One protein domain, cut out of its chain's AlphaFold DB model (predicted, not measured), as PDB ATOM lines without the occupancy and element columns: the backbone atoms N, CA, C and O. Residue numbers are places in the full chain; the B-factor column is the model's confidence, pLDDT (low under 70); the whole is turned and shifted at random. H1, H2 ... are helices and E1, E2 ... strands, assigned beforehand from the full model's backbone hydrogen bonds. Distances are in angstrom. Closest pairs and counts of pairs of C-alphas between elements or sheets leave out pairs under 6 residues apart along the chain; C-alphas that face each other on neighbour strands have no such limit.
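Overview. This is residues 18 to 38 and 55 to 212 of the 240 residues of an uncharacterized protein of Brassica cretica (UniProt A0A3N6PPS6). A strongly twisted four-stranded sheet with helix H3 over one face and the hairpin E5 and E6 near H3 make two parts of one body, with H4 beyond E6; from this body the whole of H1 and residues 55 to 60 of H2 stick out as two separate arms. Long stretches without a named element fill much of the rest, and the last of them runs from H4 back to E4, where residues 205 to 206 pair with it. The printed part has 179 residues with four named helices and six named strands, in the order E1 H1 H2 E2 E3 H3 E4 E5 E6 H4; the larger sheet runs E3 E2 E1 E4 and the smaller E5 E6, both antiparallel. The class is mixed, helices and strands, though under half of the residues, 75, are in named elements. The whole is compact, with a radius of gyration of the C-alphas of 17.9 A and spans of 51 by 50 by 36 A.

Along the chain. E1, residues 18 to 20, is 7.1 A long from first to last C-alpha and begins at C-alpha 18 (185.971, 83.785, 244.284). H1, residues 26 to 38, is 19.5 A long, and H2, residues 55 to 67, is 17.7 A. E2, residues 80 to 84, measures 13.4 A and E3, residues 91 to 94, 9.5 A. H3, residues 97 to 106, begins at C-alpha 97 (178.443, 83.472, 238.330) and is 14.4 A long. E4, residues 135 to 139, is 13.3 A long; E5, residues 151 to 156, is 16.5 A and E6, residues 163 to 168, 15.8 A. H4, residues 178 to 187, is 14.3 A long and ends at C-alpha 187 (169.291, 58.239, 234.082).

Arrangement. In the larger sheet E1 and E4 are antiparallel at 159 degrees, with N 18 and O 137 within hydrogen-bond range at 2.8 A. E2 and E1 are antiparallel at 139 degrees, with N 19 and O 80 at 2.9 A. E2 and E3 form a hairpin, antiparallel at 135 degrees, with N 94 and O 81 at 2.8 A. E3 and E4 are the edge strands. H3 is on this sheet, two layers with a helix on one face, at a height over the sheet of 8.2 A; it lies over E2 and runs along the strands, at 25 degrees to E2 on the local plane. The closest C-alphas of H3 and E2 are those of Tyr 100 and Tyr 81, 6.4 A apart. H3 and E5 are near each other, with 6 pairs of C-alphas within 10 A. E5 and E6 form a hairpin, antiparallel at 154 degrees, with N 153 and O 166 at 2.8 A. E6 and H4 are near each other, with 5 such pairs. H1 and H2 are apart, and neither is on the larger sheet. In H2, H3 and H4 every O i to N i+4 pair is within hydrogen-bond range; in H1 8 of 9 are.

Size, cuts and confidence. The two C-alphas farthest apart are those of Glu 123 and Thr 187, at 51.9 A. Without the stretches that stand free, the body has 160 residues and spans 52 by 36 by 29 A. Residues 39 to 54 are not printed, and C-alphas 38 and 55 are 18.4 A apart across this cut. The long links are H2 to E2, H3 to E4 with 28 residues, and E4 to E5. The mean pLDDT of the printed part is 79.9; this predicted model has low confidence, under 70, at residues 18 to 38 and 55 to 74.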
ATOM      1  N   VAL A  18     187.321  83.875 243.749       49.66
ATOM      2  CA  VAL A  18     185.971  83.785 244.284       49.66
ATOM      3  C   VAL A  18     186.021  84.284 245.725       49.66
ATOM      4  O   VAL A  18     187.050  84.180 246.393       49.66
ATOM      5  N   PHE A  19     184.931  84.860 246.208       48.31
ATOM      6  CA  PHE A  19     184.899  85.523 247.502       48.31
ATOM      7  C   PHE A  19     183.841  84.918 248.401       48.31
ATOM      8  O   PHE A  19     182.823  84.390 247.948       48.31
ATOM      9  N   PHE A  20     184.111  85.061 249.691       41.19
ATOM     10  CA  PHE A  20     183.167  84.845 250.767       41.19
ATOM     11  C   PHE A  20     183.133  86.117 251.587       41.19
ATOM     12  O   PHE A  20     184.062  86.367 252.354       41.19
ATOM     13  N   SER A  21     182.097  86.934 251.464       31.17
ATOM     14  CA  SER A  21     181.830  87.889 252.525       31.17
ATOM     15  C   SER A  21     181.320  87.097 253.723       31.17
ATOM     16  O   SER A  21     180.387  86.291 253.640       31.17
ATOM     17  N   PHE A  22     181.908  87.370 254.882       29.91
ATOM     18  CA  PHE A  22     181.176  87.230 256.124       29.91
ATOM     19  C   PHE A  22     180.044  88.250 256.056       29.91
ATOM     20  O   PHE A  22     180.202  89.398 256.462       29.91
ATOM     21  N   THR A  23     178.902  87.882 255.473       33.53
ATOM     22  CA  THR A  23     177.695  88.660 255.714       33.53
ATOM     23  C   THR A  23     177.357  88.453 257.179       33.53
ATOM     24  O   THR A  23     176.716  87.468 257.552       33.53
ATOM     25  N   ASP A  24     177.850  89.370 258.008       32.31
ATOM     26  CA  ASP A  24     177.313  89.640 259.326       32.31
ATOM     27  C   ASP A  24     175.782  89.666 259.192       32.31
ATOM     28  O   ASP A  24     175.229  90.282 258.271       32.31
ATOM     29  N   ALA A  25     175.090  88.938 260.067       36.38
ATOM     30  CA  ALA A  25     173.659  88.627 259.994       36.38
ATOM     31  C   ALA A  25     172.733  89.873 259.987       36.38
ATOM     32  O   ALA A  25     171.507  89.765 259.928       36.38
ATOM     33  N   ASN A  26     173.314  91.071 260.006       39.03
ATOM     34  CA  ASN A  26     172.672  92.372 260.086       39.03
ATOM     35  C   ASN A  26     172.079  92.900 258.770       39.03
ATOM     36  O   ASN A  26     171.179  93.742 258.818       39.03
ATOM     37  N   VAL A  27     172.509  92.429 257.593       39.03
ATOM     38  CA  VAL A  27     171.916  92.893 256.316       39.03
ATOM     39  C   VAL A  27     170.556  92.231 256.073       39.03
ATOM     40  O   VAL A  27     169.593  92.903 255.702       39.03
ATOM     41  N   PHE A  28     170.429  90.938 256.388       38.19
ATOM     42  CA  PHE A  28     169.170  90.201 256.244       38.19
ATOM     43  C   PHE A  28     168.093  90.708 257.219       38.19
ATOM     44  O   PHE A  28     166.925  90.831 256.850       38.19
ATOM     45  N   ALA A  29     168.491  91.107 258.435       38.03
ATOM     46  CA  ALA A  29     167.593  91.711 259.420       38.03
ATOM     47  C   ALA A  29     167.027  93.069 258.961       38.03
ATOM     48  O   ALA A  29     165.849  93.353 259.186       38.03
ATOM     49  N   LYS A  30     167.825  93.889 258.261       36.09
ATOM     50  CA  LYS A  30     167.376  95.188 257.731       36.09
ATOM     51  C   LYS A  30     166.409  95.041 256.553       36.09
ATOM     52  O   LYS A  30     165.432  95.783 256.484       36.09
ATOM     53  N   VAL A  31     166.622  94.058 255.674       40.53
ATOM     54  CA  VAL A  31     165.706  93.773 254.552       40.53
ATOM     55  C   VAL A  31     164.391  93.152 255.053       40.53
ATOM     56  O   VAL A  31     163.316  93.525 254.584       40.53
ATOM     57  N   HIS A  32     164.443  92.286 256.073       43.25
ATOM     58  CA  HIS A  32     163.247  91.703 256.694       43.25
ATOM     59  C   HIS A  32     162.394  92.747 257.443       43.25
ATOM     60  O   HIS A  32     161.165  92.721 257.355       43.25
ATOM     61  N   ALA A  33     163.027  93.712 258.123       42.78
ATOM     62  CA  ALA A  33     162.325  94.818 258.778       42.78
ATOM     63  C   ALA A  33     161.604  95.743 257.776       42.78
ATOM     64  O   ALA A  33     160.514  96.236 258.066       42.78
ATOM     65  N   PHE A  34     162.168  95.928 256.577       39.00
ATOM     66  CA  PHE A  34     161.566  96.752 255.523       39.00
ATOM     67  C   PHE A  34     160.359  96.070 254.852       39.00
ATOM     68  O   PHE A  34     159.365  96.731 254.553       39.00
ATOM     69  N   LEU A  35     160.397  94.743 254.674       42.44
ATOM     70  CA  LEU A  35     159.263  93.981 254.130       42.44
ATOM     71  C   LEU A  35     158.091  93.857 255.116       42.44
ATOM     72  O   LEU A  35     156.935  93.928 254.697       42.44
ATOM     73  N   HIS A  36     158.356  93.730 256.421       44.81
ATOM     74  CA  HIS A  36     157.292  93.705 257.432       44.81
ATOM     75  C   HIS A  36     156.501  95.024 257.490       44.81
ATOM     76  O   HIS A  36     155.298  95.002 257.746       44.81
ATOM     77  N   ALA A  37     157.135  96.164 257.191       43.47
ATOM     78  CA  ALA A  37     156.465  97.464 257.158       43.47
ATOM     79  C   ALA A  37     155.487  97.620 255.973       43.47
ATOM     80  O   ALA A  37     154.471  98.297 256.109       43.47
ATOM     81  N   PHE A  38     155.744  96.958 254.838       40.72
ATOM     82  CA  PHE A  38     154.896  97.041 253.639       40.72
ATOM     83  C   PHE A  38     153.695  96.083 253.653       40.72
ATOM     84  O   PHE A  38     152.682  96.354 253.011       40.72
ATOM     85  N   LEU A  55     152.977  83.039 239.889       48.84
ATOM     86  CA  LEU A  55     153.556  83.591 241.113       48.84
ATOM     87  C   LEU A  55     153.862  82.504 242.143       48.84
ATOM     88  O   LEU A  55     154.930  82.530 242.734       48.84
ATOM     89  N   VAL A  56     152.985  81.514 242.317       52.47
ATOM     90  CA  VAL A  56     153.227  80.359 243.191       52.47
ATOM     91  C   VAL A  56     154.346  79.491 242.629       52.47
ATOM     92  O   VAL A  56     155.183  79.052 243.400       52.47
ATOM     93  N   TYR A  57     154.450  79.296 241.313       47.19
ATOM     94  CA  TYR A  57     155.573  78.576 240.712       47.19
ATOM     95  C   TYR A  57     156.894  79.337 240.884       47.19
ATOM     96  O   TYR A  57     157.885  78.749 241.300       47.19
ATOM     97  N   GLN A  58     156.916  80.652 240.649       53.50
ATOM     98  CA  GLN A  58     158.083  81.505 240.901       53.50
ATOM     99  C   GLN A  58     158.452  81.554 242.392       53.50
ATOM    100  O   GLN A  58     159.633  81.519 242.730       53.50
ATOM    101  N   PHE A  59     157.460  81.565 243.281       48.97
ATOM    102  CA  PHE A  59     157.634  81.557 244.730       48.97
ATOM    103  C   PHE A  59     158.109  80.193 245.240       48.97
ATOM    104  O   PHE A  59     159.049  80.133 246.016       48.97
ATOM    105  N   VAL A  60     157.554  79.081 244.750       47.47
ATOM    106  CA  VAL A  60     158.027  77.718 245.040       47.47
ATOM    107  C   VAL A  60     159.430  77.508 244.468       47.47
ATOM    108  O   VAL A  60     160.269  76.919 245.144       47.47
ATOM    109  N   ARG A  61     159.743  78.055 243.285       48.03
ATOM    110  CA  ARG A  61     161.100  78.053 242.717       48.03
ATOM    111  C   ARG A  61     162.064  78.843 243.604       48.03
ATOM    112  O   ARG A  61     163.121  78.324 243.948       48.03
ATOM    113  N   SER A  62     161.665  80.030 244.058       44.34
ATOM    114  CA  SER A  62     162.424  80.842 245.018       44.34
ATOM    115  C   SER A  62     162.621  80.129 246.362       44.34
ATOM    116  O   SER A  62     163.728  80.122 246.898       44.34
ATOM    117  N   LEU A  63     161.595  79.452 246.882       45.59
ATOM    118  CA  LEU A  63     161.683  78.662 248.109       45.59
ATOM    119  C   LEU A  63     162.544  77.408 247.930       45.59
ATOM    120  O   LEU A  63     163.220  77.017 248.879       45.59
ATOM    121  N   SER A  64     162.566  76.799 246.740       44.75
ATOM    122  CA  SER A  64     163.449  75.673 246.404       44.75
ATOM    123  C   SER A  64     164.919  76.107 246.331       44.75
ATOM    124  O   SER A  64     165.794  75.428 246.864       44.75
ATOM    125  N   GLU A  65     165.192  77.293 245.778       40.91
ATOM    126  CA  GLU A  65     166.524  77.904 245.787       40.91
ATOM    127  C   GLU A  65     166.954  78.265 247.224       40.91
ATOM    128  O   GLU A  65     168.099  78.013 247.604       40.91
ATOM    129  N   ALA A  66     166.023  78.730 248.068       42.81
ATOM    130  CA  ALA A  66     166.273  79.038 249.479       42.81
ATOM    131  C   ALA A  66     166.423  77.792 250.380       42.81
ATOM    132  O   ALA A  66     167.169  77.814 251.360       42.81
ATOM    133  N   THR A  67     165.749  76.676 250.074       36.44
ATOM    134  CA  THR A  67     165.865  75.435 250.868       36.44
ATOM    135  C   THR A  67     167.174  74.693 250.615       36.44
ATOM    136  O   THR A  67     167.647  74.005 251.515       36.44
ATOM    137  N   LEU A  68     167.841  74.898 249.474       47.03
ATOM    138  CA  LEU A  68     169.180  74.339 249.244       47.03
ATOM    139  C   LEU A  68     170.284  75.023 250.071       47.03
ATOM    140  O   LEU A  68     171.341  74.411 250.274       47.03
ATOM    141  N   GLN A  69     170.039  76.244 250.561       46.50
ATOM    142  CA  GLN A  69     170.953  77.007 251.421       46.50
ATOM    143  C   GLN A  69     170.792  76.700 252.921       46.50
ATOM    144  O   GLN A  69     171.685  77.033 253.695       46.50
ATOM    145  N   LYS A  70     169.710  76.029 253.349       39.53
ATOM    146  CA  LYS A  70     169.359  75.877 254.777       39.53
ATOM    147  C   LYS A  70     170.351  75.080 255.640       39.53
ATOM    148  O   LYS A  70     170.357  75.274 256.850       39.53
ATOM    149  N   ASP A  71     171.211  74.252 255.047       49.50
ATOM    150  CA  ASP A  71     172.141  73.394 255.806       49.50
ATOM    151  C   ASP A  71     173.580  73.936 255.882       49.50
ATOM    152  O   ASP A  71     174.465  73.326 256.494       49.50
ATOM    153  N   VAL A  72     173.859  75.071 255.238       55.41
ATOM    154  CA  VAL A  72     175.194  75.671 255.218       55.41
ATOM    155  C   VAL A  72     175.155  76.946 256.045       55.41
ATOM    156  O   VAL A  72     174.387  77.854 255.750       55.41
ATOM    157  N   ALA A  73     175.966  76.999 257.107       57.31
ATOM    158  CA  ALA A  73     176.037  78.185 257.955       57.31
ATOM    159  C   ALA A  73     176.365  79.432 257.103       57.31
ATOM    160  O   ALA A  73     177.143  79.312 256.147       57.31
ATOM    161  N   PRO A  74     175.780  80.601 257.424       61.97
ATOM    162  CA  PRO A  74     176.038  81.842 256.695       61.97
ATOM    163  C   PRO A  74     177.548  82.123 256.614       61.97
ATOM    164  O   PRO A  74     178.290  81.814 257.544       61.97
ATOM    165  N   GLY A  75     178.006  82.641 255.470       70.12
ATOM    166  CA  GLY A  75     179.427  82.919 255.205       70.12
ATOM    167  C   GLY A  75     180.262  81.730 254.706       70.12
ATOM    168  O   GLY A  75     181.464  81.868 254.517       70.12
ATOM    169  N   ARG A  76     179.661  80.554 254.471       82.56
ATOM    170  CA  ARG A  76     180.366  79.380 253.907       82.56
ATOM    171  C   ARG A  76     180.055  79.085 252.443       82.56
ATOM    172  O   ARG A  76     180.636  78.157 251.887       82.56
ATOM    173  N   VAL A  77     179.126  79.813 251.835       85.50
ATOM    174  CA  VAL A  77     178.833  79.743 250.397       85.50
ATOM    175  C   VAL A  77     179.339  81.003 249.723       85.50
ATOM    176  O   VAL A  77     179.371  82.061 250.345       85.50
ATOM    177  N   VAL A  78     179.735  80.864 248.464       87.12
ATOM    178  CA  VAL A  78     180.188  81.989 247.651       87.12
ATOM    179  C   VAL A  78     179.052  82.987 247.496       87.12
ATOM    180  O   VAL A  78     177.949  82.612 247.095       87.12
ATOM    181  N   ASP A  79     179.344  84.246 247.776       85.50
ATOM    182  CA  ASP A  79     178.393  85.350 247.693       85.50
ATOM    183  C   ASP A  79     178.874  86.482 246.774       85.50
ATOM    184  O   ASP A  79     178.064  87.278 246.313       85.50
ATOM    185  N   THR A  80     180.175  86.560 246.489       90.94
ATOM    186  CA  THR A  80     180.774  87.575 245.621       90.94
ATOM    187  C   THR A  80     181.760  86.922 244.648       90.94
ATOM    188  O   THR A  80     182.521  86.015 244.994       90.94
ATOM    189  N   TYR A  81     181.757  87.395 243.407       92.94
ATOM    190  CA  TYR A  81     182.697  86.998 242.364       92.94
ATOM    191  C   TYR A  81     183.535  88.215 241.982       92.94
ATOM    192  O   TYR A  81     183.001  89.321 241.937       92.94
ATOM    193  N   ALA A  82     184.830  88.049 241.705       93.50
ATOM    194  CA  ALA A  82     185.636  89.143 241.167       93.50
ATOM    195  C   ALA A  82     186.759  88.635 240.256       93.50
ATOM    196  O   ALA A  82     187.217  87.495 240.344       93.50
ATOM    197  N   ALA A  83     187.223  89.509 239.375       93.81
ATOM    198  CA  ALA A  83     188.357  89.257 238.501       93.81
ATOM    199  C   ALA A  83     189.428  90.325 238.725       93.81
ATOM    200  O   ALA A  83     189.114  91.490 238.984       93.81
ATOM    201  N   GLN A  84     190.699  89.931 238.642       93.88
ATOM    202  CA  GLN A  84     191.801  90.880 238.689       93.88
ATOM    203  C   GLN A  84     192.076  91.409 237.285       93.88
ATOM    204  O   GLN A  84     192.237  90.625 236.351       93.88
ATOM    205  N   CYS A  85     192.147  92.731 237.143       93.50
ATOM    206  CA  CYS A  85     192.569  93.354 235.896       93.50
ATOM    207  C   CYS A  85     194.040  93.027 235.600       93.50
ATOM    208  O   CYS A  85     194.903  93.218 236.454       93.50
ATOM    209  N   ASP A  86     194.332  92.586 234.383       93.62
ATOM    210  CA  ASP A  86     195.688  92.275 233.923       93.62
ATOM    211  C   ASP A  86     196.559  93.535 233.785       93.62
ATOM    212  O   ASP A  86     197.750  93.498 234.066       93.62
ATOM    213  N   ALA A  87     195.953  94.681 233.445       92.50
ATOM    214  CA  ALA A  87     196.677  95.931 233.208       92.50
ATOM    215  C   ALA A  87     196.998  96.720 234.491       92.50
ATOM    216  O   ALA A  87     198.093  97.255 234.634       92.50
ATOM    217  N   CYS A  88     196.041  96.831 235.419       94.19
ATOM    218  CA  CYS A  88     196.191  97.668 236.618       94.19
ATOM    219  C   CYS A  88     196.170  96.889 237.937       94.19
ATOM    220  O   CYS A  88     196.278  97.496 239.002       94.19
ATOM    221  N   HIS A  89     195.981  95.568 237.877       91.50
ATOM    222  CA  HIS A  89     195.956  94.651 239.022       91.50
ATOM    223  C   HIS A  89     194.891  94.932 240.094       91.50
ATOM    224  O   HIS A  89     194.883  94.270 241.136       91.50
ATOM    225  N   LYS A  90     193.948  95.844 239.824       93.06
ATOM    226  CA  LYS A  90     192.777  96.108 240.669       93.06
ATOM    227  C   LYS A  90     191.746  94.988 240.533       93.06
ATOM    228  O   LYS A  90     191.552  94.443 239.443       93.06
ATOM    229  N   TRP A  91     191.062  94.673 241.629       92.94
ATOM    230  CA  TRP A  91     189.975  93.696 241.639       92.94
ATOM    231  C   TRP A  91     188.647  94.352 241.268       92.94
ATOM    232  O   TRP A  91     188.303  95.417 241.783       92.94
ATOM    233  N   ARG A  92     187.908  93.702 240.366       93.62
ATOM    234  CA  ARG A  92     186.600  94.145 239.872       93.62
ATOM    235  C   ARG A  92     185.543  93.108 240.192       93.62
ATOM    236  O   ARG A  92     185.697  91.954 239.797       93.62
ATOM    237  N   VAL A  93     184.480  93.519 240.881       93.38
ATOM    238  CA  VAL A  93     183.344  92.645 241.198       93.38
ATOM    239  C   VAL A  93     182.652  92.243 239.901       93.38
ATOM    240  O   VAL A  93     182.467  93.074 239.010       93.38
ATOM    241  N   ILE A  94     182.297  90.969 239.794       93.56
ATOM    242  CA  ILE A  94     181.556  90.395 238.678       93.56
ATOM    243  C   ILE A  94     180.146  90.075 239.162       93.56
ATOM    244  O   ILE A  94     179.966  89.402 240.179       93.56
ATOM    245  N   ASP A  95     179.147  90.555 238.426       90.38
ATOM    246  CA  ASP A  95     177.762  90.598 238.901       90.38
ATOM    247  C   ASP A  95     177.091  89.219 238.893       90.38
ATOM    248  O   ASP A  95     176.127  88.976 239.624       90.38
ATOM    249  N   SER A  96     177.588  88.295 238.067       91.38
ATOM    250  CA  SER A  96     177.004  86.966 237.915       91.38
ATOM    251  C   SER A  96     178.043  85.852 237.904       91.38
ATOM    252  O   SER A  96     179.160  85.993 237.404       91.38
ATOM    253  N   GLN A  97     177.632  84.684 238.403       91.12
ATOM    254  CA  GLN A  97     178.443  83.472 238.330       91.12
ATOM    255  C   GLN A  97     178.758  83.074 236.878       91.12
ATOM    256  O   GLN A  97     179.844  82.579 236.602       91.12
ATOM    257  N   GLU A  98     177.825  83.275 235.945       92.94
ATOM    258  CA  GLU A  98     178.015  82.902 234.540       92.94
ATOM    259  C   GLU A  98     179.114  83.737 233.873       92.94
ATOM    260  O   GLU A  98     179.995  83.182 233.215       92.94
ATOM    261  N   GLU A  99     179.099  85.053 234.088       93.31
ATOM    262  CA  GLU A  99     180.144  85.965 233.612       93.31
ATOM    263  C   GLU A  99     181.492  85.659 234.274       93.31
ATOM    264  O   GLU A  99     182.529  85.616 233.615       93.31
ATOM    265  N   TYR A 100     181.483  85.347 235.568       93.69
ATOM    266  CA  TYR A 100     182.683  84.917 236.273       93.69
ATOM    267  C   TYR A 100     183.281  83.638 235.667       93.69
ATOM    268  O   TYR A 100     184.486  83.552 235.414       93.69
ATOM    269  N   GLU A 101     182.444  82.630 235.413       94.56
ATOM    270  CA  GLU A 101     182.876  81.371 234.812       94.56
ATOM    271  C   GLU A 101     183.383  81.564 233.380       94.56
ATOM    272  O   GLU A 101     184.319  80.875 232.973       94.56
ATOM    273  N   ASP A 102     182.808  82.517 232.646       93.44
ATOM    274  CA  ASP A 102     183.250  82.951 231.324       93.44
ATOM    275  C   ASP A 102     184.667  83.509 231.343       93.44
ATOM    276  O   ASP A 102     185.548  82.953 230.679       93.44
ATOM    277  N   ILE A 103     184.904  84.513 232.187       93.38
ATOM    278  CA  ILE A 103     186.221  85.114 232.396       93.38
ATOM    279  C   ILE A 103     187.228  84.038 232.813       93.38
ATOM    280  O   ILE A 103     188.272  83.874 232.186       93.38
ATOM    281  N   ARG A 104     186.897  83.233 233.828       94.12
ATOM    282  CA  ARG A 104     187.768  82.168 234.349       94.12
ATOM    283  C   ARG A 104     188.125  81.114 233.299       94.12
ATOM    284  O   ARG A 104     189.251  80.615 233.307       94.12
ATOM    285  N   SER A 105     187.184  80.759 232.424       93.12
ATOM    286  CA  SER A 105     187.407  79.738 231.395       93.12
ATOM    287  C   SER A 105     188.399  80.186 230.326       93.12
ATOM    288  O   SER A 105     189.167  79.359 229.841       93.12
ATOM    289  N   ARG A 106     188.428  81.486 230.012       92.81
ATOM    290  CA  ARG A 106     189.278  82.054 228.961       92.81
ATOM    291  C   ARG A 106     190.483  82.828 229.470       92.81
ATOM    292  O   ARG A 106     191.308  83.203 228.658       92.81
ATOM    293  N   VAL A 107     190.648  83.018 230.779       89.75
ATOM    294  CA  VAL A 107     191.691  83.895 231.354       89.75
ATOM    295  C   VAL A 107     193.127  83.610 230.882       89.75
ATOM    296  O   VAL A 107     193.965  84.502 230.913       89.75
ATOM    297  N   LEU A 108     193.435  82.380 230.454       88.69
ATOM    298  CA  LEU A 108     194.757  82.031 229.917       88.69
ATOM    299  C   LEU A 108     195.005  82.583 228.505       88.69
ATOM    300  O   LEU A 108     196.153  82.825 228.147       88.69
ATOM    301  N   GLU A 109     193.946  82.735 227.716       92.06
ATOM    302  CA  GLU A 109     193.969  83.166 226.312       92.06
ATOM    303  C   GLU A 109     193.529  84.629 226.181       92.06
ATOM    304  O   GLU A 109     194.075  85.382 225.381       92.06
ATOM    305  N   ASP A 110     192.555  85.025 226.998       91.81
ATOM    306  CA  ASP A 110     191.906  86.325 227.017       91.81
ATOM    307  C   ASP A 110     191.829  86.856 228.467       91.81
ATOM    308  O   ASP A 110     190.785  86.742 229.124       91.81
ATOM    309  N   PRO A 111     192.936  87.408 229.010       91.56
ATOM    310  CA  PRO A 111     192.989  87.951 230.366       91.56
ATOM    311  C   PRO A 111     191.928  89.027 230.613       91.56
ATOM    312  O   PRO A 111     191.539  89.769 229.711       91.56
ATOM    313  N   PHE A 112     191.439  89.136 231.845       92.62
ATOM    314  CA  PHE A 112     190.453  90.159 232.188       92.62
ATOM    315  C   PHE A 112     191.101  91.548 232.252       92.62
ATOM    316  O   PHE A 112     192.126  91.727 232.899       92.62
ATOM    317  N   THR A 113     190.469  92.548 231.642       93.88
ATOM    318  CA  THR A 113     190.861  93.961 231.736       93.88
ATOM    319  C   THR A 113     189.642  94.810 232.082       93.88
ATOM    320  O   THR A 113     188.514  94.430 231.760       93.88
ATOM    321  N   CYS A 114     189.851  95.956 232.742       93.00
ATOM    322  CA  CYS A 114     188.760  96.852 233.154       93.00
ATOM    323  C   CYS A 114     187.853  97.246 231.979       93.00
ATOM    324  O   CYS A 114     186.640  97.241 232.146       93.00
ATOM    325  N   ASP A 115     188.425  97.457 230.791       90.19
ATOM    326  CA  ASP A 115     187.704  97.883 229.582       90.19
ATOM    327  C   ASP A 115     186.614  96.897 229.130       90.19
ATOM    328  O   ASP A 115     185.692  97.265 228.401       90.19
ATOM    329  N   LYS A 116     186.698  95.629 229.560       87.75
ATOM    330  CA  LYS A 116     185.675  94.612 229.276       87.75
ATOM    331  C   LYS A 116     184.406  94.813 230.098       87.75
ATOM    332  O   LYS A 116     183.344  94.332 229.704       87.75
ATOM    333  N   LYS A 117     184.497  95.526 231.222       86.31
ATOM    334  CA  LYS A 117     183.358  95.892 232.060       86.31
ATOM    335  C   LYS A 117     182.864  97.271 231.626       86.31
ATOM    336  O   LYS A 117     183.627  98.227 231.515       86.31
ATOM    337  N   LYS A 118     181.562  97.390 231.356       85.12
ATOM    338  CA  LYS A 118     180.978  98.673 230.938       85.12
ATOM    339  C   LYS A 118     181.192  99.714 232.036       85.12
ATOM    340  O   LYS A 118     180.903  99.435 233.193       85.12
ATOM    341  N   GLN A 119     181.614 100.916 231.642       83.12
ATOM    342  CA  GLN A 119     181.751 102.076 232.537       83.12
ATOM    343  C   GLN A 119     182.784 101.896 233.663       83.12
ATOM    344  O   GLN A 119     182.679 102.563 234.685       83.12
ATOM    345  N   VAL A 120     183.770 101.014 233.482       89.81
ATOM    346  CA  VAL A 120     184.883 100.853 234.420       89.81
ATOM    347  C   VAL A 120     186.198 100.979 233.664       89.81
ATOM    348  O   VAL A 120     186.409 100.330 232.645       89.81
ATOM    349  N   SER A 121     187.086 101.809 234.189       93.19
ATOM    350  CA  SER A 121     188.416 102.089 233.657       93.19
ATOM    351  C   SER A 121     189.509 101.635 234.629       93.19
ATOM    352  O   SER A 121     189.242 101.147 235.736       93.19
ATOM    353  N   CYS A 122     190.774 101.736 234.221       94.56
ATOM    354  CA  CYS A 122     191.893 101.431 235.113       94.56
ATOM    355  C   CYS A 122     192.163 102.558 236.116       94.56
ATOM    356  O   CYS A 122     192.780 102.303 237.153       94.56
ATOM    357  N   GLU A 123     191.692 103.764 235.829       93.81
ATOM    358  CA  GLU A 123     191.801 104.968 236.644       93.81
ATOM    359  C   GLU A 123     190.826 104.932 237.825       93.81
ATOM    360  O   GLU A 123     191.122 105.485 238.884       93.81
ATOM    361  N   ASP A 124     189.709 104.218 237.674       93.00
ATOM    362  CA  ASP A 124     188.724 104.052 238.739       93.00
ATOM    363  C   ASP A 124     189.300 103.267 239.933       93.00
ATOM    364  O   ASP A 124     190.057 102.298 239.738       93.00
ATOM    365  N   PRO A 125     188.918 103.622 241.177       93.75
ATOM    366  CA  PRO A 125     189.333 102.896 242.378       93.75
ATOM    367  C   PRO A 125     188.895 101.432 242.310       93.75
ATOM    368  O   PRO A 125     187.914 101.123 241.639       93.75
ATOM    369  N   ALA A 126     189.628 100.527 242.964       92.25
ATOM    370  CA  ALA A 126     189.290  99.104 242.964       92.25
ATOM    371  C   ALA A 126     187.920  98.863 243.618       92.25
ATOM    372  O   ALA A 126     187.551  99.557 244.563       92.25
ATOM    373  N   ASP A 127     187.184  97.861 243.131       90.88
ATOM    374  CA  ASP A 127     185.898  97.490 243.736       90.88
ATOM    375  C   ASP A 127     186.141  96.742 245.063       90.88
ATOM    376  O   ASP A 127     185.308  96.772 245.966       90.88
ATOM    377  N   LEU A 128     187.283  96.047 245.153       90.31
ATOM    378  CA  LEU A 128     187.736  95.285 246.314       90.31
ATOM    379  C   LEU A 128     189.245  95.465 246.514       90.31
ATOM    380  O   LEU A 128     190.020  95.388 245.557       90.31
ATOM    381  N   ASP A 129     189.652  95.597 247.772       91.00
ATOM    382  CA  ASP A 129     191.051  95.570 248.186       91.00
ATOM    383  C   ASP A 129     191.390  94.213 248.797       91.00
ATOM    384  O   ASP A 129     190.598  93.642 249.548       91.00
ATOM    385  N   TYR A 130     192.568  93.680 248.466       88.00
ATOM    386  CA  TYR A 130     193.044  92.426 249.044       88.00
ATOM    387  C   TYR A 130     193.424  92.630 250.512       88.00
ATOM    388  O   TYR A 130     194.517  93.097 250.826       88.00
ATOM    389  N   ASP A 131     192.496  92.282 251.399       87.50
ATOM    390  CA  ASP A 131     192.628  92.397 252.846       87.50
ATOM    391  C   ASP A 131     192.032  91.180 253.582       87.50
ATOM    392  O   ASP A 131     191.473  90.256 252.983       87.50
ATOM    393  N   SER A 132     192.143  91.183 254.911       86.38
ATOM    394  CA  SER A 132     191.564  90.163 255.789       86.38
ATOM    395  C   SER A 132     190.126  90.481 256.228       86.38
ATOM    396  O   SER A 132     189.659  89.916 257.215       86.38
ATOM    397  N   SER A 133     189.418  91.398 255.550       84.38
ATOM    398  CA  SER A 133     188.000  91.683 255.844       84.38
ATOM    399  C   SER A 133     187.086  90.518 255.453       84.38
ATOM    400  O   SER A 133     185.959  90.395 255.941       84.38
ATOM    401  N   ARG A 134     187.577  89.650 254.563       86.94
ATOM    402  CA  ARG A 134     186.877  88.506 253.986       86.94
ATOM    403  C   ARG A 134     187.865  87.396 253.659       86.94
ATOM    404  O   ARG A 134     189.035  87.667 253.415       86.94
ATOM    405  N   THR A 135     187.393  86.155 253.592       88.94
ATOM    406  CA  THR A 135     188.240  85.039 253.157       88.94
ATOM    407  C   THR A 135     188.291  84.983 251.637       88.94
ATOM    408  O   THR A 135     187.271  84.815 250.961       88.94
ATOM    409  N   TRP A 136     189.498  85.100 251.099       91.00
ATOM    410  CA  TRP A 136     189.771  85.009 249.675       91.00
ATOM    411  C   TRP A 136     189.989  83.560 249.266       91.00
ATOM    412  O   TRP A 136     190.709  82.803 249.924       91.00
ATOM    413  N   VAL A 137     189.403  83.175 248.135       91.62
ATOM    414  CA  VAL A 137     189.745  81.922 247.469       91.62
ATOM    415  C   VAL A 137     190.064  82.192 246.000       91.62
ATOM    416  O   VAL A 137     189.435  83.020 245.354       91.62
ATOM    417  N   ILE A 138     191.052  81.511 245.436       91.44
ATOM    418  CA  ILE A 138     191.512  81.764 244.065       91.44
ATOM    419  C   ILE A 138     191.332  80.495 243.240       91.44
ATOM    420  O   ILE A 138     191.907  79.451 243.554       91.44
ATOM    421  N   ASP A 139     190.501  80.571 242.201       91.19
ATOM    422  CA  ASP A 139     190.257  79.443 241.299       91.19
ATOM    423  C   ASP A 139     191.479  79.234 240.391       91.19
ATOM    424  O   ASP A 139     192.218  80.166 240.053       91.19
ATOM    425  N   LYS A 140     191.697  77.986 239.968       89.50
ATOM    426  CA  LYS A 140     192.708  77.700 238.945       89.50
ATOM    427  C   LYS A 140     192.257  78.340 237.618       89.50
ATOM    428  O   LYS A 140     191.085  78.211 237.259       89.50
ATOM    429  N   PRO A 141     193.148  78.996 236.861       87.94
ATOM    430  CA  PRO A 141     192.795  79.531 235.549       87.94
ATOM    431  C   PRO A 141     192.483  78.407 234.547       87.94
ATOM    432  O   PRO A 141     193.043  77.310 234.641       87.94
ATOM    433  N   GLY A 142     191.596  78.679 233.583       86.38
ATOM    434  CA  GLY A 142     191.259  77.746 232.499       86.38
ATOM    435  C   GLY A 142     190.306  76.617 232.901       86.38
ATOM    436  O   GLY A 142     190.202  75.609 232.204       86.38
ATOM    437  N   ILE A 143     189.618  76.740 234.038       91.31
ATOM    438  CA  ILE A 143     188.569  75.785 234.397       91.31
ATOM    439  C   ILE A 143     187.336  76.039 233.499       91.31
ATOM    440  O   ILE A 143     186.864  77.178 233.448       91.31
ATOM    441  N   PRO A 144     186.773  75.007 232.834       91.81
ATOM    442  CA  PRO A 144     185.649  75.176 231.916       91.81
ATOM    443  C   PRO A 144     184.392  75.681 232.624       91.81
ATOM    444  O   PRO A 144     184.194  75.456 233.825       91.81
ATOM    445  N   LYS A 145     183.533  76.354 231.855       93.44
ATOM    446  CA  LYS A 145     182.195  76.760 232.292       93.44
ATOM    447  C   LYS A 145     181.355  75.565 232.719       93.44
ATOM    448  O   LYS A 145     181.485  74.471 232.172       93.44
ATOM    449  N   THR A 146     180.445  75.807 233.652       93.06
ATOM    450  CA  THR A 146     179.437  74.825 234.027       93.06
ATOM    451  C   THR A 146     178.488  74.568 232.849       93.06
ATOM    452  O   THR A 146     177.988  75.524 232.249       93.06
ATOM    453  N   PRO A 147     178.199  73.297 232.511       91.94
ATOM    454  CA  PRO A 147     177.227  72.972 231.473       91.94
ATOM    455  C   PRO A 147     175.839  73.547 231.755       91.94
ATOM    456  O   PRO A 147     175.390  73.615 232.902       91.94
ATOM    457  N   LYS A 148     175.128  73.920 230.687       89.69
ATOM    458  CA  LYS A 148     173.805  74.547 230.772       89.69
ATOM    459  C   LYS A 148     172.835  73.697 231.603       89.69
ATOM    460  O   LYS A 148     172.727  72.490 231.415       89.69
ATOM    461  N   GLY A 149     172.110  74.353 232.507       88.00
ATOM    462  CA  GLY A 149     171.154  73.713 233.417       88.00
ATOM    463  C   GLY A 149     171.762  73.281 234.753       88.00
ATOM    464  O   GLY A 149     171.038  73.161 235.738       88.00
ATOM    465  N   PHE A 150     173.081  73.127 234.837       93.00
ATOM    466  CA  PHE A 150     173.755  72.862 236.100       93.00
ATOM    467  C   PHE A 150     174.246  74.170 236.725       93.00
ATOM    468  O   PHE A 150     174.519  75.147 236.032       93.00
ATOM    469  N   LYS A 151     174.375  74.189 238.054       93.31
ATOM    470  CA  LYS A 151     175.047  75.271 238.789       93.31
ATOM    471  C   LYS A 151     176.196  74.681 239.602       93.31
ATOM    472  O   LYS A 151     175.970  73.748 240.376       93.31
ATOM    473  N   ARG A 152     177.417  75.203 239.454       93.69
ATOM    474  CA  ARG A 152     178.544  74.844 240.331       93.69
ATOM    475  C   ARG A 152     178.374  75.570 241.664       93.69
ATOM    476  O   ARG A 152     178.153  76.771 241.690       93.69
ATOM    477  N   SER A 153     178.459  74.850 242.773       92.62
ATOM    478  CA  SER A 153     178.345  75.396 244.124       92.62
ATOM    479  C   SER A 153     179.592  75.037 244.917       92.62
ATOM    480  O   SER A 153     180.018  73.883 244.937       92.62
ATOM    481  N   LEU A 154     180.186  76.038 245.554       93.00
ATOM    482  CA  LEU A 154     181.376  75.891 246.378       93.00
ATOM    483  C   LEU A 154     181.016  76.157 247.836       93.00
ATOM    484  O   LEU A 154     180.337  77.140 248.140       93.00
ATOM    485  N   VAL A 155     181.473  75.276 248.722       92.00
ATOM    486  CA  VAL A 155     181.228  75.388 250.161       92.00
ATOM    487  C   VAL A 155     182.547  75.335 250.915       92.00
ATOM    488  O   VAL A 155     183.276  74.347 250.823       92.00
ATOM    489  N   LEU A 156     182.822  76.368 251.705       90.88
ATOM    490  CA  LEU A 156     183.969  76.419 252.599       90.88
ATOM    491  C   LEU A 156     183.728  75.513 253.813       90.88
ATOM    492  O   LEU A 156     182.641  75.502 254.417       90.88
ATOM    493  N   ARG A 157     184.744  74.722 254.164       91.00
ATOM    494  CA  ARG A 157     184.723  73.895 255.372       91.00
ATOM    495  C   ARG A 157     184.847  74.756 256.623       91.00
ATOM    496  O   ARG A 157     185.381  75.857 256.590       91.00
ATOM    497  N   LYS A 158     184.352  74.235 257.748       87.56
ATOM    498  CA  LYS A 158     184.350  74.955 259.034       87.56
ATOM    499  C   LYS A 158     185.755  75.283 259.552       87.56
ATOM    500  O   LYS A 158     185.908  76.242 260.292       87.56
ATOM    501  N   ASP A 159     186.737  74.471 259.187       86.19
ATOM    502  CA  ASP A 159     188.145  74.590 259.564       86.19
ATOM    503  C   ASP A 159     188.959  75.455 258.585       86.19
ATOM    504  O   ASP A 159     190.166  75.576 258.755       86.19
ATOM    505  N   TYR A 160     188.326  76.027 257.549       87.06
ATOM    506  CA  TYR A 160     188.970  76.828 256.497       87.06
ATOM    507  C   TYR A 160     190.081  76.094 255.722       87.06
ATOM    508  O   TYR A 160     190.797  76.714 254.942       87.06
ATOM    509  N   SER A 161     190.200  74.770 255.878       87.25
ATOM    510  CA  SER A 161     191.302  73.991 255.295       87.25
ATOM    511  C   SER A 161     191.210  73.898 253.775       87.25
ATOM    512  O   SER A 161     192.213  73.920 253.065       87.25
ATOM    513  N   LYS A 162     189.986  73.754 253.263       90.50
ATOM    514  CA  LYS A 162     189.683  73.690 251.836       90.50
ATOM    515  C   LYS A 162     188.201  73.899 251.578       90.50
ATOM    516  O   LYS A 162     187.378  73.984 252.491       90.50
ATOM    517  N   MET A 163     187.868  73.913 250.297       91.19
ATOM    518  CA  MET A 163     186.501  73.989 249.813       91.19
ATOM    519  C   MET A 163     186.031  72.655 249.246       91.19
ATOM    520  O   MET A 163     186.819  71.861 248.736       91.19
ATOM    521  N   ASP A 164     184.729  72.421 249.315       92.62
ATOM    522  CA  ASP A 164     184.073  71.297 248.662       92.62
ATOM    523  C   ASP A 164     183.295  71.814 247.441       92.62
ATOM    524  O   ASP A 164     182.615  72.840 247.510       92.62
ATOM    525  N   THR A 165     183.418  71.113 246.309       94.00
ATOM    526  CA  THR A 165     182.734  71.457 245.051       94.00
ATOM    527  C   THR A 165     181.539  70.543 244.831       94.00
ATOM    528  O   THR A 165     181.661  69.322 244.904       94.00
ATOM    529  N   TYR A 166     180.402  71.141 244.505       95.00
ATOM    530  CA  TYR A 166     179.149  70.466 244.201       95.00
ATOM    531  C   TYR A 166     178.601  70.951 242.862       95.00
ATOM    532  O   TYR A 166     178.806  72.100 242.478       95.00
ATOM    533  N   TYR A 167     177.833  70.100 242.195       95.06
ATOM    534  CA  TYR A 167     176.972  70.507 241.089       95.06
ATOM    535  C   TYR A 167     175.513  70.351 241.493       95.06
ATOM    536  O   TYR A 167     175.116  69.318 242.026       95.06
ATOM    537  N   ILE A 168     174.717  71.386 241.258       94.06
ATOM    538  CA  ILE A 168     173.276  71.385 241.488       94.06
ATOM    539  C   ILE A 168     172.606  71.149 240.137       94.06
ATOM    540  O   ILE A 168     172.851  71.899 239.191       94.06
ATOM    541  N   THR A 169     171.799  70.096 240.035       92.69
ATOM    542  CA  THR A 169     171.023  69.792 238.822       92.69
ATOM    543  C   THR A 169     169.842  70.760 238.668       92.69
ATOM    544  O   THR A 169     169.442  71.381 239.656       92.69
ATOM    545  N   PRO A 170     169.200  70.858 237.486       88.69
ATOM    546  CA  PRO A 170     167.969  71.644 237.329       88.69
ATOM    547  C   PRO A 170     166.844  71.232 238.287       88.69
ATOM    548  O   PRO A 170     166.028  72.060 238.675       88.69
ATOM    549  N   ALA A 171     166.824  69.958 238.693       86.38
ATOM    550  CA  ALA A 171     165.889  69.413 239.678       86.38
ATOM    551  C   ALA A 171     166.295  69.705 241.141       86.38
ATOM    552  O   ALA A 171     165.635  69.247 242.068       86.38
ATOM    553  N   GLY A 172     167.402  70.420 241.367       88.06
ATOM    554  CA  GLY A 172     167.899  70.794 242.693       88.06
ATOM    555  C   GLY A 172     168.737  69.725 243.402       88.06
ATOM    556  O   GLY A 172     169.146  69.927 244.545       88.06
ATOM    557  N   LYS A 173     169.040  68.586 242.761       91.19
ATOM    558  CA  LYS A 173     169.863  67.530 243.373       91.19
ATOM    559  C   LYS A 173     171.325  67.975 243.442       91.19
ATOM    560  O   LYS A 173     171.876  68.439 242.449       91.19
ATOM    561  N   LYS A 174     171.966  67.795 244.601       94.06
ATOM    562  CA  LYS A 174     173.406  68.037 244.788       94.06
ATOM    563  C   LYS A 174     174.202  66.792 244.388       94.06
ATOM    564  O   LYS A 174     173.952  65.714 244.920       94.06
ATOM    565  N   LEU A 175     175.161  66.966 243.488       95.12
ATOM    566  CA  LEU A 175     176.098  65.951 243.014       95.12
ATOM    567  C   LEU A 175     177.499  66.298 243.523       95.12
ATOM    568  O   LEU A 175     177.955  67.432 243.365       95.12
ATOM    569  N   ARG A 176     178.172  65.338 244.157       94.75
ATOM    570  CA  ARG A 176     179.458  65.542 244.851       94.75
ATOM    571  C   ARG A 176     180.655  64.965 244.107       94.75
ATOM    572  O   ARG A 176     181.790  65.194 244.511       94.75
ATOM    573  N   SER A 177     180.417  64.175 243.065       95.00
ATOM    574  CA  SER A 177     181.481  63.489 242.339       95.00
ATOM    575  C   SER A 177     181.160  63.319 240.861       95.00
ATOM    576  O   SER A 177     180.006  63.361 240.436       95.00
ATOM    577  N   ARG A 178     182.206  63.067 240.071       94.12
ATOM    578  CA  ARG A 178     182.081  62.785 238.637       94.12
ATOM    579  C   ARG A 178     181.262  61.522 238.361       94.12
ATOM    580  O   ARG A 178     180.514  61.498 237.392       94.12
ATOM    581  N   ASN A 179     181.355  60.513 239.229       94.94
ATOM    582  CA  ASN A 179     180.583  59.275 239.099       94.94
ATOM    583  C   ASN A 179     179.086  59.525 239.323       94.94
ATOM    584  O   ASN A 179     178.257  58.998 238.587       94.94
ATOM    585  N   GLU A 180     178.734  60.376 240.293       94.81
ATOM    586  CA  GLU A 180     177.341  60.786 240.506       94.81
ATOM    587  C   GLU A 180     176.787  61.576 239.313       94.81
ATOM    588  O   GLU A 180     175.630  61.384 238.947       94.81
ATOM    589  N   VAL A 181     177.605  62.430 238.685       93.75
ATOM    590  CA  VAL A 181     177.225  63.146 237.455       93.75
ATOM    591  C   VAL A 181     176.999  62.176 236.298       93.75
ATOM    592  O   VAL A 181     175.977  62.277 235.628       93.75
ATOM    593  N   ALA A 182     177.906  61.220 236.084       93.06
ATOM    594  CA  ALA A 182     177.758  60.219 235.029       93.06
ATOM    595  C   ALA A 182     176.462  59.410 235.202       93.06
ATOM    596  O   ALA A 182     175.641  59.363 234.290       93.06
ATOM    597  N   SER A 183     176.222  58.889 236.410       93.75
ATOM    598  CA  SER A 183     174.992  58.157 236.738       93.75
ATOM    599  C   SER A 183     173.729  59.015 236.559       93.75
ATOM    600  O   SER A 183     172.701  58.533 236.076       93.75
ATOM    601  N   PHE A 184     173.793  60.306 236.907       92.06
ATOM    602  CA  PHE A 184     172.688  61.236 236.676       92.06
ATOM    603  C   PHE A 184     172.388  61.418 235.180       92.06
ATOM    604  O   PHE A 184     171.225  61.328 234.800       92.06
ATOM    605  N   ILE A 185     173.404  61.630 234.338       91.19
ATOM    606  CA  ILE A 185     173.234  61.807 232.883       91.19
ATOM    607  C   ILE A 185     172.711  60.520 232.224       91.19
ATOM    608  O   ILE A 185     171.861  60.583 231.339       91.19
ATOM    609  N   GLU A 186     173.159  59.345 232.675       90.88
ATOM    610  CA  GLU A 186     172.645  58.050 232.199       90.88
ATOM    611  C   GLU A 186     171.147  57.876 232.481       90.88
ATOM    612  O   GLU A 186     170.412  57.354 231.644       90.88
ATOM    613  N   THR A 187     170.691  58.353 233.643       92.31
ATOM    614  CA  THR A 187     169.291  58.239 234.082       92.31
ATOM    615  C   THR A 187     168.398  59.335 233.479       92.31
ATOM    616  O   THR A 187     167.183  59.171 233.439       92.31
ATOM    617  N   ASN A 188     168.982  60.435 232.991       89.19
ATOM    618  CA  ASN A 188     168.274  61.615 232.480       89.19
ATOM    619  C   ASN A 188     168.829  61.986 231.086       89.19
ATOM    620  O   ASN A 188     169.694  62.865 230.970       89.19
ATOM    621  N   PRO A 189     168.385  61.284 230.017       86.38
ATOM    622  CA  PRO A 189     168.909  61.433 228.660       86.38
ATOM    623  C   PRO A 189     168.849  62.850 228.083       86.38
ATOM    624  O   PRO A 189     169.596  63.151 227.155       86.38
ATOM    625  N   GLU A 190     167.992  63.718 228.617       87.00
ATOM    626  CA  GLU A 190     167.881  65.125 228.235       87.00
ATOM    627  C   GLU A 190     169.154  65.943 228.523       87.00
ATOM    628  O   GLU A 190     169.330  67.017 227.956       87.00
ATOM    629  N   PHE A 191     170.064  65.431 229.361       84.69
ATOM    630  CA  PHE A 191     171.350  66.065 229.674       84.69
ATOM    631  C   PHE A 191     172.546  65.420 228.962       84.69
ATOM    632  O   PHE A 191     173.688  65.722 229.305       84.69
ATOM    633  N   LYS A 192     172.325  64.545 227.970       81.88
ATOM    634  CA  LYS A 192     173.412  63.878 227.221       81.88
ATOM    635  C   LYS A 192     174.342  64.845 226.487       81.88
ATOM    636  O   LYS A 192     175.509  64.519 226.287       81.88
ATOM    637  N   ASP A 193     173.849  66.033 226.150       83.69
ATOM    638  CA  ASP A 193     174.633  67.082 225.494       83.69
ATOM    639  C   ASP A 193     175.596  67.807 226.449       83.69
ATOM    640  O   ASP A 193     176.430  68.588 225.996       83.69
ATOM    641  N   ALA A 194     175.515  67.563 227.764       85.56
ATOM    642  CA  ALA A 194     176.471  68.074 228.742       85.56
ATOM    643  C   ALA A 194     177.655  67.096 228.864       85.56
ATOM    644  O   ALA A 194     177.534  66.055 229.521       85.56
ATOM    645  N   PRO A 195     178.823  67.381 228.260       86.12
ATOM    646  CA  PRO A 195     179.908  66.417 228.247       86.12
ATOM    647  C   PRO A 195     180.530  66.310 229.642       86.12
ATOM    648  O   PRO A 195     180.839  67.304 230.298       86.12
ATOM    649  N   LEU A 196     180.806  65.079 230.080       89.06
ATOM    650  CA  LEU A 196     181.343  64.808 231.420       89.06
ATOM    651  C   LEU A 196     182.673  65.542 231.707       89.06
ATOM    652  O   LEU A 196     183.024  65.759 232.864       89.06
ATOM    653  N   ARG A 197     183.423  65.913 230.661       88.81
ATOM    654  CA  ARG A 197     184.694  66.654 230.752       88.81
ATOM    655  C   ARG A 197     184.536  68.090 231.269       88.81
ATOM    656  O   ARG A 197     185.487  68.619 231.834       88.81
ATOM    657  N   ASP A 198     183.356  68.682 231.106       89.50
ATOM    658  CA  ASP A 198     183.075  70.052 231.542       89.50
ATOM    659  C   ASP A 198     182.716  70.099 233.041       89.50
ATOM    660  O   ASP A 198     182.757  71.153 233.676       89.50
ATOM    661  N   PHE A 199     182.434  68.940 233.650       92.12
ATOM    662  CA  PHE A 199     182.239  68.807 235.091       92.12
ATOM    663  C   PHE A 199     183.580  68.622 235.799       92.12
ATOM    664  O   PHE A 199     184.189  67.549 235.804       92.12
ATOM    665  N   THR A 200     184.023  69.687 236.451       92.56
ATOM    666  CA  THR A 200     185.308  69.783 237.132       92.56
ATOM    667  C   THR A 200     185.117  70.015 238.623       92.56
ATOM    668  O   THR A 200     184.536  70.999 239.076       92.56
ATOM    669  N   PHE A 201     185.669  69.100 239.411       92.56
ATOM    670  CA  PHE A 201     185.688  69.183 240.872       92.56
ATOM    671  C   PHE A 201     186.987  69.826 241.376       92.56
ATOM    672  O   PHE A 201     187.404  69.597 242.507       92.56
ATOM    673  N   THR A 202     187.650  70.612 240.517       91.88
ATOM    674  CA  THR A 202     188.821  71.404 240.906       91.88
ATOM    675  C   THR A 202     188.397  72.406 241.970       91.88
ATOM    676  O   THR A 202     187.414  73.126 241.790       91.88
ATOM    677  N   VAL A 203     189.139  72.430 243.070       90.56
ATOM    678  CA  VAL A 203     188.847  73.259 244.237       90.56
ATOM    679  C   VAL A 203     189.717  74.522 244.185       90.56
ATOM    680  O   VAL A 203     190.920  74.391 243.935       90.56
ATOM    681  N   PRO A 204     189.158  75.726 244.412       91.75
ATOM    682  CA  PRO A 204     189.955  76.945 244.515       91.75
ATOM    683  C   PRO A 204     190.868  76.910 245.747       91.75
ATOM    684  O   PRO A 204     190.539  76.312 246.775       91.75
ATOM    685  N   LYS A 205     192.017  77.579 245.656       92.31
ATOM    686  CA  LYS A 205     192.966  77.716 246.762       92.31
ATOM    687  C   LYS A 205     192.427  78.712 247.785       92.31
ATOM    688  O   LYS A 205     192.122  79.837 247.409       92.31
ATOM    689  N   VAL A 206     192.354  78.324 249.056       92.00
ATOM    690  CA  VAL A 206     192.031  79.241 250.160       92.00
ATOM    691  C   VAL A 206     193.272  80.061 250.520       92.00
ATOM    692  O   VAL A 206     194.375  79.516 250.585       92.00
ATOM    693  N   MET A 207     193.099  81.367 250.714       91.56
ATOM    694  CA  MET A 207     194.173  82.291 251.074       91.56
ATOM    695  C   MET A 207     194.241  82.440 252.599       91.56
ATOM    696  O   MET A 207     193.463  83.179 253.202       91.56
ATOM    697  N   GLU A 208     195.141  81.685 253.231       89.94
ATOM    698  CA  GLU A 208     195.253  81.544 254.694       89.94
ATOM    699  C   GLU A 208     195.535  82.858 255.443       89.94
ATOM    700  O   GLU A 208     195.170  83.009 256.610       89.94
ATOM    701  N   ASP A 209     196.175  83.815 254.776       89.31
ATOM    702  CA  ASP A 209     196.439  85.177 255.247       89.31
ATOM    703  C   ASP A 209     195.164  86.023 255.391       89.31
ATOM    704  O   ASP A 209     195.155  87.002 256.131       89.31
ATOM    705  N   THR A 210     194.076  85.603 254.745       89.38
ATOM    706  CA  THR A 210     192.765  86.273 254.768       89.38
ATOM    707  C   THR A 210     191.712  85.507 255.578       89.38
ATOM    708  O   THR A 210     190.561  85.928 255.702       89.38
ATOM    709  N   CYS A 211     192.085  84.353 256.138       87.81
ATOM    710  CA  CYS A 211     191.230  83.600 257.047       87.81
ATOM    711  C   CYS A 211     191.173  84.282 258.426       87.81
ATOM    712  O   CYS A 211     192.185  84.819 258.889       87.81
ATOM    713  N   PRO A 212     190.026  84.227 259.128       84.94
ATOM    714  CA  PRO A 212     189.918  84.778 260.473       84.94
ATOM    715  C   PRO A 212     190.894  84.076 261.440       84.94
ATOM    716  O   PRO A 212     191.156  82.880 261.279       84.94
TER     717      PRO A 212